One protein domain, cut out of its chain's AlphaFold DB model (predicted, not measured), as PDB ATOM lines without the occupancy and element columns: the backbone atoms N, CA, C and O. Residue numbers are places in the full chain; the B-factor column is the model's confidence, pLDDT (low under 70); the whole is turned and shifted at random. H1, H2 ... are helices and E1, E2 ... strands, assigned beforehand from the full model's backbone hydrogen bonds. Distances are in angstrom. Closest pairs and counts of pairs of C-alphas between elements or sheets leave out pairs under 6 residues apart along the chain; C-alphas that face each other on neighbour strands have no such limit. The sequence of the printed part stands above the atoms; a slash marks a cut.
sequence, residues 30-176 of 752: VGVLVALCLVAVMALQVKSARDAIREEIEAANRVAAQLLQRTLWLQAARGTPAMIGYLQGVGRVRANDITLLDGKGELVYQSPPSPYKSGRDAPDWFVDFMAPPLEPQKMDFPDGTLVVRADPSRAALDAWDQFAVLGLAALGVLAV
ATOM      1  N   VAL A  30     -42.298 -32.877 -48.259       89.44
ATOM      2  CA  VAL A  30     -42.125 -32.258 -49.578       89.44
ATOM      3  C   VAL A  30     -40.647 -31.985 -49.853       89.44
ATOM      4  O   VAL A  30     -40.168 -32.297 -50.939       89.44
ATOM      5  N   GLY A  31     -39.897 -31.489 -48.865       90.94
ATOM      6  CA  GLY A  31     -38.464 -31.234 -49.002       90.94
ATOM      7  C   GLY A  31     -37.656 -32.497 -49.305       90.94
ATOM      8  O   GLY A  31     -36.821 -32.483 -50.209       90.94
ATOM      9  N   VAL A  32     -37.945 -33.605 -48.614       92.88
ATOM     10  CA  VAL A  32     -37.316 -34.910 -48.875       92.88
ATOM     11  C   VAL A  32     -37.677 -35.426 -50.268       92.88
ATOM     12  O   VAL A  32     -36.796 -35.905 -50.979       92.88
ATOM     13  N   LEU A  33     -38.940 -35.303 -50.684       94.75
ATOM     14  CA  LEU A  33     -39.380 -35.746 -52.009       94.75
ATOM     15  C   LEU A  33     -38.670 -34.971 -53.128       94.75
ATOM     16  O   LEU A  33     -38.142 -35.578 -54.055       94.75
ATOM     17  N   VAL A  34     -38.604 -33.642 -53.013       93.62
ATOM     18  CA  VAL A  34     -37.895 -32.781 -53.973       93.62
ATOM     19  C   VAL A  34     -36.407 -33.125 -54.013       93.62
ATOM     20  O   VAL A  34     -35.845 -33.263 -55.099       93.62
ATOM     21  N   ALA A  35     -35.770 -33.301 -52.852       93.81
ATOM     22  CA  ALA A  35     -34.364 -33.686 -52.781       93.81
ATOM     23  C   ALA A  35     -34.113 -35.037 -53.468       93.81
ATOM     24  O   ALA A  35     -33.163 -35.165 -54.236       93.81
ATOM     25  N   LEU A  36     -34.995 -36.020 -53.263       95.94
ATOM     26  CA  LEU A  36     -34.896 -37.332 -53.900       95.94
ATOM     27  C   LEU A  36     -35.039 -37.236 -55.425       95.94
ATOM     28  O   LEU A  36     -34.257 -37.851 -56.148       95.94
ATOM     29  N   CYS A  37     -35.973 -36.421 -55.925       95.00
ATOM     30  CA  CYS A  37     -36.102 -36.155 -57.358       95.00
ATOM     31  C   CYS A  37     -34.844 -35.493 -57.940       95.00
ATOM     32  O   CYS A  37     -34.368 -35.916 -58.993       95.00
ATOM     33  N   LEU A  38     -34.273 -34.496 -57.258       94.62
ATOM     34  CA  LEU A  38     -33.045 -33.827 -57.704       94.62
ATOM     35  C   LEU A  38     -31.844 -34.779 -57.714       94.62
ATOM     36  O   LEU A  38     -31.073 -34.775 -58.672       94.62
ATOM     37  N   VAL A  39     -31.713 -35.635 -56.698       94.25
ATOM     38  CA  VAL A  39     -30.677 -36.678 -56.648       94.25
ATOM     39  C   VAL A  39     -30.846 -37.672 -57.797       94.25
ATOM     40  O   VAL A  39     -29.861 -38.020 -58.443       94.25
ATOM     41  N   ALA A  40     -32.077 -38.092 -58.105       95.56
ATOM     42  CA  ALA A  40     -32.344 -38.987 -59.229       95.56
ATOM     43  C   ALA A  40     -31.952 -38.352 -60.574       95.56
ATOM     44  O   ALA A  40     -31.291 -38.996 -61.388       95.56
ATOM     45  N   VAL A  41     -32.291 -37.076 -60.794       95.06
ATOM     46  CA  VAL A  41     -31.878 -36.333 -61.997       95.06
ATOM     47  C   VAL A  41     -30.355 -36.216 -62.073       95.06
ATOM     48  O   VAL A  41     -29.781 -36.470 -63.129       95.06
ATOM     49  N   MET A  42     -29.685 -35.896 -60.963       92.56
ATOM     50  CA  MET A  42     -28.223 -35.809 -60.923       92.56
ATOM     51  C   MET A  42     -27.563 -37.157 -61.239       92.56
ATOM     52  O   MET A  42     -26.616 -37.210 -62.017       92.56
ATOM     53  N   ALA A  43     -28.096 -38.259 -60.706       92.81
ATOM     54  CA  ALA A  43     -27.605 -39.604 -60.996       92.81
ATOM     55  C   ALA A  43     -27.751 -39.971 -62.484       92.81
ATOM     56  O   ALA A  43     -26.852 -40.584 -63.062       92.81
ATOM     57  N   LEU A  44     -28.853 -39.563 -63.125       94.31
ATOM     58  CA  LEU A  44     -29.039 -39.735 -64.568       94.31
ATOM     59  C   LEU A  44     -28.033 -38.905 -65.378       94.31
ATOM     60  O   LEU A  44     -27.478 -39.418 -66.349       94.31
ATOM     61  N   GLN A  45     -27.750 -37.666 -64.963       92.81
ATOM     62  CA  GLN A  45     -26.742 -36.815 -65.610       92.81
ATOM     63  C   GLN A  45     -25.331 -37.395 -65.473       92.81
ATOM     64  O   GLN A  45     -24.596 -37.461 -66.454       92.81
ATOM     65  N   VAL A  46     -24.975 -37.898 -64.287       92.38
ATOM     66  CA  VAL A  46     -23.712 -38.612 -64.047       92.38
ATOM     67  C   VAL A  46     -23.573 -39.812 -64.980       92.38
ATOM     68  O   VAL A  46     -22.536 -39.973 -65.622       92.38
ATOM     69  N   LYS A  47     -24.625 -40.631 -65.099       92.50
ATOM     70  CA  LYS A  47     -24.626 -41.779 -66.010       92.50
ATOM     71  C   LYS A  47     -24.417 -41.340 -67.463       92.50
ATOM     72  O   LYS A  47     -23.530 -41.864 -68.127       92.50
ATOM     73  N   SER A  48     -25.180 -40.348 -67.923       91.50
ATOM     74  CA  SER A  48     -25.084 -39.827 -69.291       91.50
ATOM     75  C   SER A  48     -23.700 -39.258 -69.605       91.50
ATOM     76  O   SER A  48     -23.168 -39.505 -70.684       91.50
ATOM     77  N   ALA A  49     -23.101 -38.513 -68.672       90.06
ATOM     78  CA  ALA A  49     -21.762 -37.964 -68.847       90.06
ATOM     79  C   ALA A  49     -20.708 -39.075 -68.909       90.06
ATOM     80  O   ALA A  49     -19.796 -39.009 -69.726       90.06
ATOM     81  N   ARG A  50     -20.842 -40.124 -68.090       90.62
ATOM     82  CA  ARG A  50     -19.917 -41.263 -68.111       90.62
ATOM     83  C   ARG A  50     -19.965 -42.022 -69.436       90.62
ATOM     84  O   ARG A  50     -18.912 -42.387 -69.957       90.62
ATOM     85  N   ASP A  51     -21.164 -42.233 -69.975       89.25
ATOM     86  CA  ASP A  51     -21.352 -42.890 -71.271       89.25
ATOM     87  C   ASP A  51     -20.733 -42.045 -72.404       89.25
ATOM     88  O   ASP A  51     -19.977 -42.574 -73.218       89.25
ATOM     89  N   ALA A  52     -20.939 -40.721 -72.388       88.19
ATOM     90  CA  ALA A  52     -20.362 -39.799 -73.372       88.19
ATOM     91  C   ALA A  52     -18.823 -39.731 -73.311       88.19
ATOM     92  O   ALA A  52     -18.158 -39.800 -74.344       88.19
ATOM     93  N   ILE A  53     -18.245 -39.645 -72.106       87.88
ATOM     94  CA  ILE A  53     -16.785 -39.639 -71.906       87.88
ATOM     95  C   ILE A  53     -16.171 -40.946 -72.415       87.88
ATOM     96  O   ILE A  53     -15.125 -40.927 -73.062       87.88
ATOM     97  N   ARG A  54     -16.817 -42.089 -72.146       86.88
ATOM     98  CA  ARG A  54     -16.351 -43.391 -72.636       86.88
ATOM     99  C   ARG A  54     -16.331 -43.434 -74.162       86.88
ATOM    100  O   ARG A  54     -15.312 -43.813 -74.731       86.88
ATOM    101  N   GLU A  55     -17.419 -43.024 -74.808       85.75
ATOM    102  CA  GLU A  55     -17.524 -43.022 -76.269       85.75
ATOM    103  C   GLU A  55     -16.478 -42.100 -76.917       85.75
ATOM    104  O   GLU A  55     -15.799 -42.501 -77.866       85.75
ATOM    105  N   GLU A  56     -16.276 -40.896 -76.367       84.38
ATOM    106  CA  GLU A  56     -15.269 -39.949 -76.858       84.38
ATOM    107  C   GLU A  56     -13.846 -40.513 -76.739       84.38
ATOM    108  O   GLU A  56     -13.070 -40.452 -77.700       84.38
ATOM    109  N   ILE A  57     -13.506 -41.093 -75.582       83.19
ATOM    110  CA  ILE A  57     -12.186 -41.678 -75.332       83.19
ATOM    111  C   ILE A  57     -11.940 -42.883 -76.247       83.19
ATOM    112  O   ILE A  57     -10.883 -42.963 -76.875       83.19
ATOM    113  N   GLU A  58     -12.899 -43.802 -76.371       82.81
ATOM    114  CA  GLU A  58     -12.763 -44.985 -77.228       82.81
ATOM    115  C   GLU A  58     -12.620 -44.608 -78.708       82.81
ATOM    116  O   GLU A  58     -11.775 -45.169 -79.415       82.81
ATOM    117  N   ALA A  59     -13.400 -43.634 -79.188       82.31
ATOM    118  CA  ALA A  59     -13.305 -43.144 -80.560       82.31
ATOM    119  C   ALA A  59     -11.961 -42.446 -80.822       82.31
ATOM    120  O   ALA A  59     -11.301 -42.725 -81.829       82.31
ATOM    121  N   ALA A  60     -11.524 -41.571 -79.909       81.06
ATOM    122  CA  ALA A  60     -10.262 -40.847 -80.030       81.06
ATOM    123  C   ALA A  60      -9.049 -41.784 -79.971       81.06
ATOM    124  O   ALA A  60      -8.127 -41.630 -80.775       81.06
ATOM    125  N   ASN A  61      -9.055 -42.764 -79.064       81.88
ATOM    126  CA  ASN A  61      -7.983 -43.747 -78.940       81.88
ATOM    127  C   ASN A  61      -7.919 -44.650 -80.185       81.88
ATOM    128  O   ASN A  61      -6.851 -44.821 -80.767       81.88
ATOM    129  N   ARG A  62      -9.067 -45.123 -80.698       82.00
ATOM    130  CA  ARG A  62      -9.129 -45.934 -81.930       82.00
ATOM    131  C   ARG A  62      -8.562 -45.196 -83.145       82.00
ATOM    132  O   ARG A  62      -7.801 -45.781 -83.915       82.00
ATOM    133  N   VAL A  63      -8.915 -43.922 -83.324       82.50
ATOM    134  CA  VAL A  63      -8.410 -43.096 -84.435       82.50
ATOM    135  C   VAL A  63      -6.915 -42.823 -84.274       82.50
ATOM    136  O   VAL A  63      -6.162 -42.976 -85.235       82.50
ATOM    137  N   ALA A  64      -6.470 -42.458 -83.066       81.44
ATOM    138  CA  ALA A  64      -5.057 -42.215 -82.783       81.44
ATOM    139  C   ALA A  64      -4.216 -43.470 -83.041       81.44
ATOM    140  O   ALA A  64      -3.210 -43.394 -83.741       81.44
ATOM    141  N   ALA A  65      -4.673 -44.631 -82.575       78.81
ATOM    142  CA  ALA A  65      -4.022 -45.904 -82.824       78.81
ATOM    143  C   ALA A  65      -3.959 -46.253 -84.314       78.81
ATOM    144  O   ALA A  65      -2.895 -46.609 -84.802       78.81
ATOM    145  N   GLN A  66      -5.047 -46.104 -85.077       82.56
ATOM    146  CA  GLN A  66      -5.031 -46.381 -86.521       82.56
ATOM    147  C   GLN A  66      -4.071 -45.464 -87.292       82.56
ATOM    148  O   GLN A  66      -3.373 -45.926 -88.198       82.56
ATOM    149  N   LEU A  67      -4.031 -44.173 -86.944       80.88
ATOM    150  CA  LEU A  67      -3.101 -43.215 -87.543       80.88
ATOM    151  C   LEU A  67      -1.656 -43.569 -87.185       80.88
ATOM    152  O   LEU A  67      -0.824 -43.711 -88.083       80.88
ATOM    153  N   LEU A  68      -1.384 -43.785 -85.895       78.75
ATOM    154  CA  LEU A  68      -0.057 -44.130 -85.401       78.75
ATOM    155  C   LEU A  68       0.422 -45.451 -85.995       78.75
ATOM    156  O   LEU A  68       1.529 -45.474 -86.516       78.75
ATOM    157  N   GLN A  69      -0.404 -46.501 -86.030       80.75
ATOM    158  CA  GLN A  69      -0.058 -47.813 -86.593       80.75
ATOM    159  C   GLN A  69       0.356 -47.726 -88.064       80.75
ATOM    160  O   GLN A  69       1.309 -48.385 -88.476       80.75
ATOM    161  N   ARG A  70      -0.331 -46.900 -88.865       78.38
ATOM    162  CA  ARG A  70       0.015 -46.693 -90.281       78.38
ATOM    163  C   ARG A  70       1.338 -45.947 -90.445       78.38
ATOM    164  O   ARG A  70       2.123 -46.296 -91.320       78.38
ATOM    165  N   THR A  71       1.600 -44.945 -89.608       76.75
ATOM    166  CA  THR A  71       2.855 -44.170 -89.652       76.75
ATOM    167  C   THR A  71       4.035 -44.870 -88.971       76.75
ATOM    168  O   THR A  71       5.182 -44.630 -89.339       76.75
ATOM    169  N   LEU A  72       3.760 -45.769 -88.022       74.69
ATOM    170  CA  LEU A  72       4.739 -46.517 -87.235       74.69
ATOM    171  C   LEU A  72       5.621 -47.377 -88.128       74.69
ATOM    172  O   LEU A  72       6.835 -47.289 -88.017       74.69
ATOM    173  N   TRP A  73       5.043 -48.133 -89.063       70.44
ATOM    174  CA  TRP A  73       5.814 -48.986 -89.976       70.44
ATOM    175  C   TRP A  73       6.793 -48.202 -90.859       70.44
ATOM    176  O   TRP A  73       7.894 -48.675 -91.131       70.44
ATOM    177  N   LEU A  74       6.423 -46.983 -91.266       74.88
ATOM    178  CA  LEU A  74       7.264 -46.115 -92.099       74.88
ATOM    179  C   LEU A  74       8.479 -45.568 -91.339       74.88
ATOM    180  O   LEU A  74       9.549 -45.417 -91.926       74.88
ATOM    181  N   GLN A  75       8.314 -45.261 -90.050       73.62
ATOM    182  CA  GLN A  75       9.376 -44.689 -89.217       73.62
ATOM    183  C   GLN A  75      10.180 -45.757 -88.463       73.62
ATOM    184  O   GLN A  75      11.379 -45.583 -88.274       73.62
ATOM    185  N   ALA A  76       9.566 -46.887 -88.096       68.94
ATOM    186  CA  ALA A  76      10.229 -48.002 -87.417       68.94
ATOM    187  C   ALA A  76      11.359 -48.611 -88.262       68.94
ATOM    188  O   ALA A  76      12.383 -49.000 -87.718       68.94
ATOM    189  N   ALA A  77      11.235 -48.600 -89.595       70.69
ATOM    190  CA  ALA A  77      12.306 -49.016 -90.505       70.69
ATOM    191  C   ALA A  77      13.555 -48.103 -90.467       70.69
ATOM    192  O   ALA A  77      14.591 -48.462 -91.022       70.69
ATOM    193  N   ARG A  78      13.465 -46.918 -89.841       76.50
ATOM    194  CA  ARG A  78      14.552 -45.932 -89.695       76.50
ATOM    195  C   ARG A  78      15.153 -45.895 -88.279       76.50
ATOM    196  O   ARG A  78      16.043 -45.081 -88.034       76.50
ATOM    197  N   GLY A  79      14.687 -46.758 -87.370       77.62
ATOM    198  CA  GLY A  79      15.169 -46.888 -85.990       77.62
ATOM    199  C   GLY A  79      14.574 -45.886 -84.986       77.62
ATOM    200  O   GLY A  79      13.948 -44.883 -85.342       77.62
ATOM    201  N   THR A  80      14.799 -46.146 -83.693       78.00
ATOM    202  CA  THR A  80      14.244 -45.388 -82.549       78.00
ATOM    203  C   THR A  80      14.540 -43.874 -82.562       78.00
ATOM    204  O   THR A  80      13.624 -43.104 -82.266       78.00
ATOM    205  N   PRO A  81      15.732 -43.380 -82.967       80.50
ATOM    206  CA  PRO A  81      16.000 -41.937 -83.034       80.50
ATOM    207  C   PRO A  81      15.096 -41.175 -84.016       80.50
ATOM    208  O   PRO A  81      14.681 -40.050 -83.732       80.50
ATOM    209  N   ALA A  82      14.740 -41.790 -85.150       80.44
ATOM    210  CA  ALA A  82      13.823 -41.192 -86.122       80.44
ATOM    211  C   ALA A  82      12.386 -41.118 -85.574       80.44
ATOM    212  O   ALA A  82      11.674 -40.142 -85.824       80.44
ATOM    213  N   MET A  83      11.982 -42.112 -84.774       80.69
ATOM    214  CA  MET A  83      10.686 -42.130 -84.090       80.69
ATOM    215  C   MET A  83      10.568 -41.003 -83.058       80.69
ATOM    216  O   MET A  83       9.536 -40.342 -83.000       80.69
ATOM    217  N   ILE A  84      11.625 -40.737 -82.283       83.69
ATOM    218  CA  ILE A  84      11.638 -39.644 -81.296       83.69
ATOM    219  C   ILE A  84      11.444 -38.292 -81.987       83.69
ATOM    220  O   ILE A  84      10.589 -37.519 -81.567       83.69
ATOM    221  N   GLY A  85      12.174 -38.023 -83.076       82.56
ATOM    222  CA  GLY A  85      12.024 -36.774 -83.833       82.56
ATOM    223  C   GLY A  85      10.622 -36.604 -84.433       82.56
ATOM    224  O   GLY A  85      10.061 -35.509 -84.409       82.56
ATOM    225  N   TYR A  86      10.017 -37.696 -84.910       83.56
ATOM    226  CA  TYR A  86       8.629 -37.693 -85.373       83.56
ATOM    227  C   TYR A  86       7.645 -37.400 -84.233       83.56
ATOM    228  O   TYR A  86       6.805 -36.514 -84.368       83.56
ATOM    229  N   LEU A  87       7.764 -38.090 -83.095       84.50
ATOM    230  CA  LEU A  87       6.882 -37.893 -81.944       84.50
ATOM    231  C   LEU A  87       7.027 -36.495 -81.329       84.50
ATOM    232  O   LEU A  87       6.018 -35.895 -80.977       84.50
ATOM    233  N   GLN A  88       8.239 -35.937 -81.284       85.19
ATOM    234  CA  GLN A  88       8.476 -34.546 -80.879       85.19
ATOM    235  C   GLN A  88       7.800 -33.541 -81.827       85.19
ATOM    236  O   GLN A  88       7.290 -32.524 -81.365       85.19
ATOM    237  N   GLY A  89       7.753 -33.830 -83.134       81.06
ATOM    238  CA  GLY A  89       7.050 -33.004 -84.123       81.06
ATOM    239  C   GLY A  89       5.524 -33.149 -84.089       81.06
ATOM    240  O   GLY A  89       4.809 -32.180 -84.334       81.06
ATOM    241  N   VAL A  90       5.018 -34.342 -83.765       81.94
ATOM    242  CA  VAL A  90       3.580 -34.607 -83.575       81.94
ATOM    243  C   VAL A  90       3.080 -34.019 -82.250       81.94
ATOM    244  O   VAL A  90       1.945 -33.548 -82.172       81.94
ATOM    245  N   GLY A  91       3.917 -34.028 -81.212       80.69
ATOM    246  CA  GLY A  91       3.564 -33.566 -79.876       80.69
ATOM    247  C   GLY A  91       2.452 -34.413 -79.252       80.69
ATOM    248  O   GLY A  91       2.474 -35.644 -79.302       80.69
ATOM    249  N   ARG A  92       1.474 -33.750 -78.626       80.00
ATOM    250  CA  ARG A  92       0.343 -34.409 -77.961       80.00
ATOM    251  C   ARG A  92      -0.804 -34.678 -78.940       80.00
ATOM    252  O   ARG A  92      -1.311 -33.759 -79.582       80.00
ATOM    253  N   VAL A  93      -1.304 -35.916 -78.976       77.62
ATOM    254  CA  VAL A  93      -2.436 -36.315 -79.833       77.62
ATOM    255  C   VAL A  93      -3.734 -36.362 -79.022       77.62
ATOM    256  O   VAL A  93      -4.060 -37.368 -78.397       77.62
ATOM    257  N   ARG A  94      -4.510 -35.269 -79.069       79.31
ATOM    258  CA  ARG A  94      -5.816 -35.120 -78.388       79.31
ATOM    259  C   ARG A  94      -5.787 -35.611 -76.925       79.31
ATOM    260  O   ARG A  94      -5.131 -35.000 -76.083       79.31
ATOM    261  N   ALA A  95      -6.544 -36.668 -76.634       75.50
ATOM    262  CA  ALA A  95      -6.772 -37.245 -75.316       75.50
ATOM    263  C   ALA A  95      -5.939 -38.519 -75.113       75.50
ATOM    264  O   ALA A  95      -6.413 -39.459 -74.490       75.50
ATOM    265  N   ASN A  96      -4.730 -38.579 -75.679       83.50
ATOM    266  CA  ASN A  96      -3.822 -39.700 -75.480       83.50
ATOM    267  C   ASN A  96      -2.440 -39.214 -75.038       83.50
ATOM    268  O   ASN A  96      -1.878 -38.300 -75.646       83.50
ATOM    269  N   ASP A  97      -1.901 -39.863 -74.012       85.38
ATOM    270  CA  ASP A  97      -0.490 -39.821 -73.660       85.38
ATOM    271  C   ASP A  97       0.257 -40.904 -74.445       85.38
ATOM    272  O   ASP A  97      -0.155 -42.066 -74.496       85.38
ATOM    273  N   ILE A  98       1.344 -40.507 -75.096       86.31
ATOM    274  CA  ILE A  98       2.162 -41.387 -75.926       86.31
ATOM    275  C   ILE A  98       3.519 -41.526 -75.254       86.31
ATOM    276  O   ILE A  98       4.245 -40.541 -75.118       86.31
ATOM    277  N   THR A  99       3.874 -42.750 -74.875       88.19
ATOM    278  CA  THR A  99       5.190 -43.090 -74.336       88.19
ATOM    279  C   THR A  99       5.929 -44.043 -75.268       88.19
ATOM    280  O   THR A  99       5.342 -44.955 -75.842       88.19
ATOM    281  N   LEU A 100       7.226 -43.811 -75.455       86.31
ATOM    282  CA  LEU A 100       8.110 -44.667 -76.244       86.31
ATOM    283  C   LEU A 100       9.106 -45.346 -75.312       86.31
ATOM    284  O   LEU A 100       9.831 -44.662 -74.590       86.31
ATOM    285  N   LEU A 101       9.146 -46.672 -75.364       88.12
ATOM    286  CA  LEU A 101      10.111 -47.509 -74.663       88.12
ATOM    287  C   LEU A 101      11.135 -48.043 -75.674       88.12
ATOM    288  O   LEU A 101      10.751 -48.386 -76.792       88.12
ATOM    289  N   ASP A 102      12.414 -48.115 -75.315       83.56
ATOM    290  CA  ASP A 102      13.430 -48.768 -76.154       83.56
ATOM    291  C   ASP A 102      13.358 -50.306 -76.078       83.56
ATOM    292  O   ASP A 102      12.562 -50.876 -75.331       83.56
ATOM    293  N   GLY A 103      14.210 -51.006 -76.838       78.00
ATOM    294  CA  GLY A 103      14.312 -52.473 -76.807       78.00
ATOM    295  C   GLY A 103      14.740 -53.077 -75.456       78.00
ATOM    296  O   GLY A 103      14.688 -54.295 -75.297       78.00
ATOM    297  N   LYS A 104      15.152 -52.255 -74.477       80.75
ATOM    298  CA  LYS A 104      15.427 -52.653 -73.084       80.75
ATOM    299  C   LYS A 104      14.270 -52.308 -72.134       80.75
ATOM    300  O   LYS A 104      14.315 -52.698 -70.968       80.75
ATOM    301  N   GLY A 105      13.234 -51.629 -72.624       80.06
ATOM    302  CA  GLY A 105      12.070 -51.199 -71.859       80.06
ATOM    303  C   GLY A 105      12.241 -49.866 -71.124       80.06
ATOM    304  O   GLY A 105      11.382 -49.534 -70.306       80.06
ATOM    305  N   GLU A 106      13.302 -49.095 -71.383       86.06
ATOM    306  CA  GLU A 106      13.495 -47.775 -70.771       86.06
ATOM    307  C   GLU A 106      12.703 -46.689 -71.510       86.06
ATOM    308  O   GLU A 106      12.594 -46.700 -72.735       86.06
ATOM    309  N   LEU A 107      12.134 -45.740 -70.759       87.56
ATOM    310  CA  LEU A 107      11.352 -44.629 -71.304       87.56
ATOM    311  C   LEU A 107      12.260 -43.621 -72.014       87.56
ATOM    312  O   LEU A 107      13.068 -42.953 -71.375       87.56
ATOM    313  N   VAL A 108      12.066 -43.457 -73.323       87.31
ATOM    314  CA  VAL A 108      12.874 -42.552 -74.161       87.31
ATOM    315  C   VAL A 108      12.094 -41.318 -74.619       87.31
ATOM    316  O   VAL A 108      12.681 -40.286 -74.938       87.31
ATOM    317  N   TYR A 109      10.764 -41.389 -74.638       86.62
ATOM    318  CA  TYR A 109       9.908 -40.241 -74.936       86.62
ATOM    319  C   TYR A 109       8.581 -40.341 -74.185       86.62
ATOM    320  O   TYR A 109       8.001 -41.420 -74.091       86.62
ATOM    321  N   GLN A 110       8.084 -39.200 -73.709       88.38
ATOM    322  CA  GLN A 110       6.729 -39.025 -73.199       88.38
ATOM    323  C   GLN A 110       6.128 -37.763 -73.814       88.38
ATOM    324  O   GLN A 110       6.822 -36.758 -73.995       88.38
ATOM    325  N   SER A 111       4.842 -37.817 -74.151       85.56
ATOM    326  CA  SER A 111       4.155 -36.668 -74.723       85.56
ATOM    327  C   SER A 111       4.033 -35.510 -73.712       85.56
ATOM    328  O   SER A 111       3.951 -35.750 -72.506       85.56
ATOM    329  N   PRO A 112       4.022 -34.241 -74.163       83.38
ATOM    330  CA  PRO A 112       3.830 -33.102 -73.268       83.38
ATOM    331  C   PRO A 112       2.478 -33.158 -72.527       83.38
ATOM    332  O   PRO A 112       1.489 -33.656 -73.088       83.38
ATOM    333  N   PRO A 113       2.382 -32.589 -71.307       77.88
ATOM    334  CA  PRO A 113       1.108 -32.467 -70.607       77.88
ATOM    335  C   PRO A 113       0.115 -31.624 -71.420       77.88
ATOM    336  O   PRO A 113       0.494 -30.790 -72.245       77.88
ATOM    337  N   SER A 114      -1.180 -31.849 -71.197       75.44
ATOM    338  CA  SER A 114      -2.235 -31.108 -71.891       75.44
ATOM    339  C   SER A 114      -2.125 -29.598 -71.615       75.44
ATOM    340  O   SER A 114      -2.131 -29.202 -70.451       75.44
ATOM    341  N   PRO A 115      -2.099 -28.726 -72.642       73.12
ATOM    342  CA  PRO A 115      -2.147 -27.274 -72.442       73.12
ATOM    343  C   PRO A 115      -3.557 -26.766 -72.077       73.12
ATOM    344  O   PRO A 115      -3.752 -25.575 -71.841       73.12
ATOM    345  N   TYR A 116      -4.568 -27.642 -72.067       74.19
ATOM    346  CA  TYR A 116      -5.958 -27.266 -71.819       74.19
ATOM    347  C   TYR A 116      -6.202 -26.977 -70.331       74.19
ATOM    348  O   TYR A 116      -6.019 -27.863 -69.504       74.19
ATOM    349  N   LYS A 117      -6.649 -25.750 -70.009       75.62
ATOM    350  CA  LYS A 117      -6.928 -25.275 -68.634       75.62
ATOM    351  C   LYS A 117      -5.760 -25.519 -67.652       75.62
ATOM    352  O   LYS A 117      -5.977 -25.908 -66.509       75.62
ATOM    353  N   SER A 118      -4.527 -25.256 -68.092       70.50
ATOM    354  CA  SER A 118      -3.296 -25.449 -67.306       70.50
ATOM    355  C   SER A 118      -3.398 -24.900 -65.873       70.50
ATOM    356  O   SER A 118      -3.663 -23.709 -65.690       70.50
ATOM    357  N   GLY A 119      -3.156 -25.752 -64.870       76.12
ATOM    358  CA  GLY A 119      -3.199 -25.403 -63.442       76.12
ATOM    359  C   GLY A 119      -4.550 -25.628 -62.746       76.12
ATOM    360  O   GLY A 119      -4.676 -25.306 -61.566       76.12
ATOM    361  N   ARG A 120      -5.560 -26.163 -63.447       82.12
ATOM    362  CA  ARG A 120      -6.813 -26.648 -62.848       82.12
ATOM    363  C   ARG A 120      -6.976 -28.132 -63.150       82.12
ATOM    364  O   ARG A 120      -7.044 -28.494 -64.317       82.12
ATOM    365  N   ASP A 121      -7.160 -28.931 -62.106       80.88
ATOM    366  CA  ASP A 121      -7.450 -30.361 -62.212       80.88
ATOM    367  C   ASP A 121      -8.758 -30.698 -61.488       80.88
ATOM    368  O   ASP A 121      -9.149 -30.036 -60.518       80.88
ATOM    369  N   ALA A 122      -9.464 -31.712 -61.989       86.75
ATOM    370  CA  ALA A 122     -10.568 -32.304 -61.248       86.75
ATOM    371  C   ALA A 122     -10.006 -33.116 -60.069       86.75
ATOM    372  O   ALA A 122      -8.915 -33.671 -60.189       86.75
ATOM    373  N   PRO A 123     -10.735 -33.229 -58.945       90.31
ATOM    374  CA  PRO A 123     -10.306 -34.073 -57.837       90.31
ATOM    375  C   PRO A 123     -10.079 -35.527 -58.277       90.31
ATOM    376  O   PRO A 123     -10.918 -36.076 -58.992       90.31
ATOM    377  N   ASP A 124      -9.020 -36.170 -57.783       87.12
ATOM    378  CA  ASP A 124      -8.640 -37.535 -58.188       87.12
ATOM    379  C   ASP A 124      -9.791 -38.541 -58.032       87.12
ATOM    380  O   ASP A 124     -10.095 -39.299 -58.949       87.12
ATOM    381  N   TRP A 125     -10.538 -38.462 -56.922       89.94
ATOM    382  CA  TRP A 125     -11.702 -39.325 -56.680       89.94
ATOM    383  C   TRP A 125     -12.787 -39.194 -57.760       89.94
ATOM    384  O   TRP A 125     -13.512 -40.149 -58.040       89.94
ATOM    385  N   PHE A 126     -12.934 -38.003 -58.343       90.69
ATOM    386  CA  PHE A 126     -13.925 -37.730 -59.376       90.69
ATOM    387  C   PHE A 126     -13.437 -38.242 -60.731       90.69
ATOM    388  O   PHE A 126     -14.216 -38.832 -61.481       90.69
ATOM    389  N   VAL A 127     -12.144 -38.070 -61.018       87.06
ATOM    390  CA  VAL A 127     -11.504 -38.633 -62.212       87.06
ATOM    391  C   VAL A 127     -11.632 -40.157 -62.203       87.06
ATOM    392  O   VAL A 127     -12.125 -40.713 -63.181       87.06
ATOM    393  N   ASP A 128     -11.314 -40.815 -61.087       85.62
ATOM    394  CA  ASP A 128     -11.429 -42.271 -60.930       85.62
ATOM    395  C   ASP A 128     -12.874 -42.768 -61.081       85.62
ATOM    396  O   ASP A 128     -13.138 -43.829 -61.650       85.62
ATOM    397  N   PHE A 129     -13.838 -41.988 -60.588       88.38
ATOM    398  CA  PHE A 129     -15.253 -42.324 -60.691       88.38
ATOM    399  C   PHE A 129     -15.791 -42.198 -62.127       88.38
ATOM    400  O   PHE A 129     -16.608 -43.020 -62.561       88.38
ATOM    401  N   MET A 130     -15.332 -41.189 -62.875       87.44
ATOM    402  CA  MET A 130     -15.793 -40.909 -64.237       87.44
ATOM    403  C   MET A 130     -15.034 -41.693 -65.311       87.44
ATOM    404  O   MET A 130     -15.638 -42.069 -66.319       87.44
ATOM    405  N   ALA A 131     -13.744 -41.967 -65.116       81.62
ATOM    406  CA  ALA A 131     -12.909 -42.603 -66.125       81.62
ATOM    407  C   ALA A 131     -13.357 -44.053 -66.422       81.62
ATOM    408  O   ALA A 131     -13.746 -44.805 -65.515       81.62
ATOM    409  N   PRO A 132     -13.343 -44.482 -67.699       79.81
ATOM    410  CA  PRO A 132     -13.440 -45.897 -68.041       79.81
ATOM    411  C   PRO A 132     -12.135 -46.625 -67.662       79.81
ATOM    412  O   PRO A 132     -11.101 -45.977 -67.526       79.81
ATOM    413  N   PRO A 133     -12.141 -47.962 -67.510       74.44
ATOM    414  CA  PRO A 133     -10.898 -48.720 -67.376       74.44
ATOM    415  C   PRO A 133     -10.031 -48.503 -68.626       74.44
ATOM    416  O   PRO A 133     -10.452 -48.791 -69.744       74.44
ATOM    417  N   LEU A 134      -8.837 -47.942 -68.433       71.00
ATOM    418  CA  LEU A 134      -7.937 -47.550 -69.515       71.00
ATOM    419  C   LEU A 134      -6.948 -48.688 -69.783       71.00
ATOM    420  O   LEU A 134      -5.968 -48.844 -69.054       71.00
ATOM    421  N   GLU A 135      -7.179 -49.483 -70.827       77.06
ATOM    422  CA  GLU A 135      -6.162 -50.430 -71.293       77.06
ATOM    423  C   GLU A 135      -5.154 -49.708 -72.204       77.06
ATOM    424  O   GLU A 135      -5.546 -49.124 -73.220       77.06
ATOM    425  N   PRO A 136      -3.851 -49.705 -71.863       79.06
ATOM    426  CA  PRO A 136      -2.831 -49.102 -72.709       79.06
ATOM    427  C   PRO A 136      -2.694 -49.895 -74.008       79.06
ATOM    428  O   PRO A 136      -2.437 -51.101 -73.977       79.06
ATOM    429  N   GLN A 137      -2.773 -49.221 -75.152       82.38
ATOM    430  CA  GLN A 137      -2.498 -49.863 -76.429       82.38
ATOM    431  C   GLN A 137      -0.994 -49.864 -76.684       82.38
ATOM    432  O   GLN A 137      -0.371 -48.809 -76.803       82.38
ATOM    433  N   LYS A 138      -0.409 -51.059 -76.758       84.69
ATOM    434  CA  LYS A 138       1.017 -51.252 -77.036       84.69
ATOM    435  C   LYS A 138       1.221 -51.636 -78.497       84.69
ATOM    436  O   LYS A 138       0.453 -52.422 -79.050       84.69
ATOM    437  N   MET A 139       2.241 -51.064 -79.113       84.88
ATOM    438  CA  MET A 139       2.641 -51.321 -80.489       84.88
ATOM    439  C   MET A 139       4.136 -51.605 -80.505       84.88
ATOM    440  O   MET A 139       4.947 -50.690 -80.350       84.88
ATOM    441  N   ASP A 140       4.482 -52.876 -80.668       82.12
ATOM    442  CA  ASP A 140       5.868 -53.332 -80.674       82.12
ATOM    443  C   ASP A 140       6.490 -53.182 -82.065       82.12
ATOM    444  O   ASP A 140       5.850 -53.430 -83.092       82.12
ATOM    445  N   PHE A 141       7.757 -52.788 -82.094       80.94
ATOM    446  CA  PHE A 141       8.596 -52.757 -83.285       80.94
ATOM    447  C   PHE A 141      10.026 -53.205 -82.914       80.94
ATOM    448  O   PHE A 141      10.344 -53.291 -81.729       80.94
ATOM    449  N   PRO A 142      10.903 -53.537 -83.884       76.12
ATOM    450  CA  PRO A 142      12.172 -54.221 -83.599       76.12
ATOM    451  C   PRO A 142      13.084 -53.543 -82.561       76.12
ATOM    452  O   PRO A 142      13.778 -54.243 -81.829       76.12
ATOM    453  N   ASP A 143      13.036 -52.211 -82.462       78.31
ATOM    454  CA  ASP A 143      13.918 -51.409 -81.602       78.31
ATOM    455  C   ASP A 143      13.186 -50.718 -80.422       78.31
ATOM    456  O   ASP A 143      13.751 -49.817 -79.786       78.31
ATOM    457  N   GLY A 144      11.937 -51.100 -80.115       83.94
ATOM    458  CA  GLY A 144      11.173 -50.530 -78.996       83.94
ATOM    459  C   GLY A 144       9.661 -50.790 -79.009       83.94
ATOM    460  O   GLY A 144       9.118 -51.440 -79.901       83.94
ATOM    461  N   THR A 145       8.960 -50.236 -78.018       86.75
ATOM    462  CA  THR A 145       7.497 -50.334 -77.871       86.75
ATOM    463  C   THR A 145       6.888 -48.944 -77.735       86.75
ATOM    464  O   THR A 145       7.234 -48.188 -76.828       86.75
ATOM    465  N   LEU A 146       5.927 -48.607 -78.597       85.88
ATOM    466  CA  LEU A 146       5.095 -47.415 -78.434       85.88
ATOM    467  C   LEU A 146       3.863 -47.765 -77.593       85.88
ATOM    468  O   LEU A 146       3.126 -48.692 -77.924       85.88
ATOM    469  N   VAL A 147       3.612 -47.015 -76.525       86.62
ATOM    470  CA  VAL A 147       2.449 -47.180 -75.652       86.62
ATOM    471  C   VAL A 147       1.573 -45.936 -75.745       86.62
ATOM    472  O   VAL A 147       1.995 -44.834 -75.407       86.62
ATOM    473  N   VAL A 148       0.333 -46.120 -76.185       86.06
ATOM    474  CA  VAL A 148      -0.686 -45.071 -76.254       86.06
ATOM    475  C   VAL A 148      -1.679 -45.307 -75.119       86.06
ATOM    476  O   VAL A 148      -2.333 -46.350 -75.054       86.06
ATOM    477  N   ARG A 149      -1.762 -44.356 -74.190       84.56
ATOM    478  CA  ARG A 149      -2.703 -44.362 -73.065       84.56
ATOM    479  C   ARG A 149      -3.725 -43.266 -73.265       84.56
ATOM    480  O   ARG A 149      -3.349 -42.117 -73.444       84.56
ATOM    481  N   ALA A 150      -5.004 -43.597 -73.180       83.31
ATOM    482  CA  ALA A 150      -6.030 -42.572 -73.100       83.31
ATOM    483  C   ALA A 150      -5.861 -41.746 -71.811       83.31
ATOM    484  O   ALA A 150      -5.579 -42.292 -70.747       83.31
ATOM    485  N   ASP A 151      -6.036 -40.434 -71.920       82.81
ATOM    486  CA  ASP A 151      -5.949 -39.471 -70.828       82.81
ATOM    487  C   ASP A 151      -7.323 -38.798 -70.635       82.81
ATOM    488  O   ASP A 151      -7.711 -37.945 -71.445       82.81
ATOM    489  N   PRO A 152      -8.081 -39.173 -69.583       81.38
ATOM    490  CA  PRO A 152      -9.417 -38.646 -69.330       81.38
ATOM    491  C   PRO A 152      -9.412 -37.260 -68.668       81.38
ATOM    492  O   PRO A 152     -10.491 -36.694 -68.488       81.38
ATOM    493  N   SER A 153      -8.249 -36.700 -68.304       81.19
ATOM    494  CA  SER A 153      -8.127 -35.477 -67.487       81.19
ATOM    495  C   SER A 153      -8.978 -34.314 -68.002       81.19
ATOM    496  O   SER A 153      -9.720 -33.697 -67.241       81.19
ATOM    497  N   ARG A 154      -8.952 -34.059 -69.315       83.31
ATOM    498  CA  ARG A 154      -9.738 -32.989 -69.948       83.31
ATOM    499  C   ARG A 154     -11.247 -33.206 -69.821       83.31
ATOM    500  O   ARG A 154     -11.965 -32.287 -69.434       83.31
ATOM    501  N   ALA A 155     -11.718 -34.401 -70.164       85.69
ATOM    502  CA  ALA A 155     -13.142 -34.726 -70.161       85.69
ATOM    503  C   ALA A 155     -13.694 -34.789 -68.725       85.69
ATOM    504  O   ALA A 155     -14.799 -34.320 -68.458       85.69
ATOM    505  N   ALA A 156     -12.888 -35.283 -67.780       86.19
ATOM    506  CA  ALA A 156     -13.201 -35.269 -66.356       86.19
ATOM    507  C   ALA A 156     -13.241 -33.841 -65.783       86.19
ATOM    508  O   ALA A 156     -14.143 -33.524 -65.012       86.19
ATOM    509  N   LEU A 157     -12.324 -32.956 -66.186       87.44
ATOM    510  CA  LEU A 157     -12.327 -31.551 -65.766       87.44
ATOM    511  C   LEU A 157     -13.551 -30.787 -66.284       87.44
ATOM    512  O   LEU A 157     -14.171 -30.034 -65.533       87.44
ATOM    513  N   ASP A 158     -13.930 -30.994 -67.546       88.12
ATOM    514  CA  ASP A 158     -15.131 -30.373 -68.110       88.12
ATOM    515  C   ASP A 158     -16.412 -30.922 -67.455       88.12
ATOM    516  O   ASP A 158     -17.317 -30.147 -67.138       88.12
ATOM    517  N   ALA A 159     -16.465 -32.224 -67.156       90.19
ATOM    518  CA  ALA A 159     -17.556 -32.819 -66.388       90.19
ATOM    519  C   ALA A 159     -17.628 -32.264 -64.956       90.19
ATOM    520  O   ALA A 159     -18.714 -31.938 -64.484       90.19
ATOM    521  N   TRP A 160     -16.491 -32.097 -64.274       92.38
ATOM    522  CA  TRP A 160     -16.433 -31.515 -62.931       92.38
ATOM    523  C   TRP A 160     -16.989 -30.088 -62.896       92.38
ATOM    524  O   TRP A 160     -17.861 -29.791 -62.078       92.38
ATOM    525  N   ASP A 161     -16.539 -29.223 -63.814       90.69
ATOM    526  CA  ASP A 161     -17.041 -27.848 -63.923       90.69
ATOM    527  C   ASP A 161     -18.570 -27.843 -64.161       90.69
ATOM    528  O   ASP A 161     -19.297 -27.071 -63.533       90.69
ATOM    529  N   GLN A 162     -19.082 -28.743 -65.010       91.25
ATOM    530  CA  GLN A 162     -20.521 -28.868 -65.272       91.25
ATOM    531  C   GLN A 162     -21.309 -29.362 -64.049       91.25
ATOM    532  O   GLN A 162     -22.327 -28.762 -63.694       91.25
ATOM    533  N   PHE A 163     -20.853 -30.417 -63.370       93.50
ATOM    534  CA  PHE A 163     -21.539 -30.949 -62.189       93.50
ATOM    535  C   PHE A 163     -21.491 -29.998 -61.000       93.50
ATOM    536  O   PHE A 163     -22.466 -29.930 -60.254       93.50
ATOM    537  N   ALA A 164     -20.414 -29.226 -60.834       90.62
ATOM    538  CA  ALA A 164     -20.342 -28.197 -59.802       90.62
ATOM    539  C   ALA A 164     -21.430 -27.128 -60.008       90.62
ATOM    540  O   ALA A 164     -22.152 -26.780 -59.068       90.62
ATOM    541  N   VAL A 165     -21.613 -26.659 -61.249       92.75
ATOM    542  CA  VAL A 165     -22.666 -25.693 -61.600       92.75
ATOM    543  C   VAL A 165     -24.060 -26.304 -61.443       92.75
ATOM    544  O   VAL A 165     -24.929 -25.689 -60.824       92.75
ATOM    545  N   LEU A 166     -24.280 -27.527 -61.937       93.38
ATOM    546  CA  LEU A 166     -25.560 -28.229 -61.790       93.38
ATOM    547  C   LEU A 166     -25.901 -28.510 -60.321       93.38
ATOM    548  O   LEU A 166     -27.061 -28.391 -59.930       93.38
ATOM    549  N   GLY A 167     -24.911 -28.851 -59.495       93.00
ATOM    550  CA  GLY A 167     -25.075 -29.084 -58.062       93.00
ATOM    551  C   GLY A 167     -25.496 -27.819 -57.319       93.00
ATOM    552  O   GLY A 167     -26.467 -27.844 -56.561       93.00
ATOM    553  N   LEU A 168     -24.831 -26.690 -57.588       94.69
ATOM    554  CA  LEU A 168     -25.227 -25.388 -57.040       94.69
ATOM    555  C   LEU A 168     -26.627 -24.974 -57.508       94.69
ATOM    556  O   LEU A 168     -27.437 -24.529 -56.693       94.69
ATOM    557  N   ALA A 169     -26.945 -25.171 -58.790       94.31
ATOM    558  CA  ALA A 169     -28.276 -24.897 -59.323       94.31
ATOM    559  C   ALA A 169     -29.351 -25.770 -58.650       94.31
ATOM    560  O   ALA A 169     -30.395 -25.254 -58.250       94.31
ATOM    561  N   ALA A 170     -29.088 -27.065 -58.449       93.50
ATOM    562  CA  ALA A 170     -29.996 -27.982 -57.763       93.50
ATOM    563  C   ALA A 170     -30.226 -27.583 -56.295       93.50
ATOM    564  O   ALA A 170     -31.368 -27.587 -55.838       93.50
ATOM    565  N   LEU A 171     -29.175 -27.178 -55.572       94.88
ATOM    566  CA  LEU A 171     -29.301 -26.639 -54.211       94.88
ATOM    567  C   LEU A 171     -30.133 -25.349 -54.185       94.88
ATOM    568  O   LEU A 171     -30.991 -25.192 -53.315       94.88
ATOM    569  N   GLY A 172     -29.931 -24.458 -55.160       95.75
ATOM    570  CA  GLY A 172     -30.736 -23.248 -55.325       95.75
ATOM    571  C   GLY A 172     -32.216 -23.559 -55.558       95.75
ATOM    572  O   GLY A 172     -33.077 -23.021 -54.860       95.75
ATOM    573  N   VAL A 173     -32.522 -24.480 -56.478       94.50
ATOM    574  CA  VAL A 173     -33.896 -24.939 -56.749       94.50
ATOM    575  C   VAL A 173     -34.522 -25.563 -55.505       94.50
ATOM    576  O   VAL A 173     -35.659 -25.232 -55.164       94.50
ATOM    577  N   LEU A 174     -33.786 -26.422 -54.792       94.19
ATOM    578  CA  LEU A 174     -34.253 -27.035 -53.551       94.19
ATOM    579  C   LEU A 174     -34.607 -25.969 -52.507       94.19
ATOM    580  O   LEU A 174     -35.673 -26.053 -51.898       94.19
ATOM    581  N   ALA A 175     -33.748 -24.965 -52.311       93.38
ATOM    582  CA  ALA A 175     -33.970 -23.896 -51.342       93.38
ATOM    583  C   ALA A 175     -35.188 -23.033 -51.704       93.38
ATOM    584  O   ALA A 175     -36.058 -22.816 -50.860       93.38
ATOM    585  N   VAL A 176     -35.289 -22.589 -52.962       95.00
ATOM    586  CA  VAL A 176     -36.407 -21.759 -53.435       95.00
ATOM    587  C   VAL A 176     -37.726 -22.521 -53.348       95.00
ATOM    588  O   VAL A 176     -38.699 -21.995 -52.811       95.00
TER     589      VAL A 176
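This is residues 30 to 176 of the 752 residues of the protein "Histidine kinase" of Methylibium sp. T29-B (UniProt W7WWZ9). A small four-stranded sheet lies at one end of a rod, with H2 and residues 57 to 76 of the long helix H1 packed on one face. H1 extends beyond the sheet to the rod's other end, where H4 runs back side by side with it. The 147 printed residues give H1 H2 E1 E2 H3 E3 E4 H4, class mixed, sheet order E2 E1 E4 E3, all antiparallel. The whole is loose, with a radius of gyration of the C-alphas of 20.2 A and spans of 70 by 26 by 22 A.

Find E1 at residues 96 to 102, 19.5 A long, E2 at 107 to 110, E3 at 137 to 141 and E4 at 144 to 150, 19.9 A. H1, residues 30 to 76, starts at C-alpha 30 (-42.125, -32.258, -49.578) and spans 66.5 A, with a kink of 34 degrees near residue 70. H2 is residues 80 to 90 and H3 124 to 130; H4, 153 to 176, spans 34.4 A to C-alpha 176 (-36.407, -21.759, -53.435).

H1 and H2 on one face of the sheet make two layers, helices and sheet. Look for N 99 and O 147 at 2.9 A between E1 and E4, N 108 and O 100 at 2.8 A in the hairpin E1 and E2, and N 139 and O 146 at 2.8 A in the hairpin E3 and E4. H2 runs along the strands, its height over the sheet 9.7 A; its C-alpha 84 is 6.6 A from C-alpha 109 of E2, their closest. H1 touches H2 only at the corner, closest C-alphas Gln 75 and Met 83, 5.9 A. With residues 31 to 53 alone H1 touches H4, opposite ways at a shallow tilt of 11 degrees, closest C-alphas Ile 53 and Ala 155, 6.4 A. H3 touches H4 about perpendicular, at 87 degrees, closest C-alphas Val 127 and Ala 156, 5.6 A. Every O i to N i+4 pair is within hydrogen-bond range in H2, H3 and H4, and 41 of 43 in H1.

The farthest C-alphas, Val 30 and Arg 78, are 70.8 A apart. The printed part has no cut; the link E2 to H3, residues 111 to 123, is long. Residue 76 alone is under pLDDT 70.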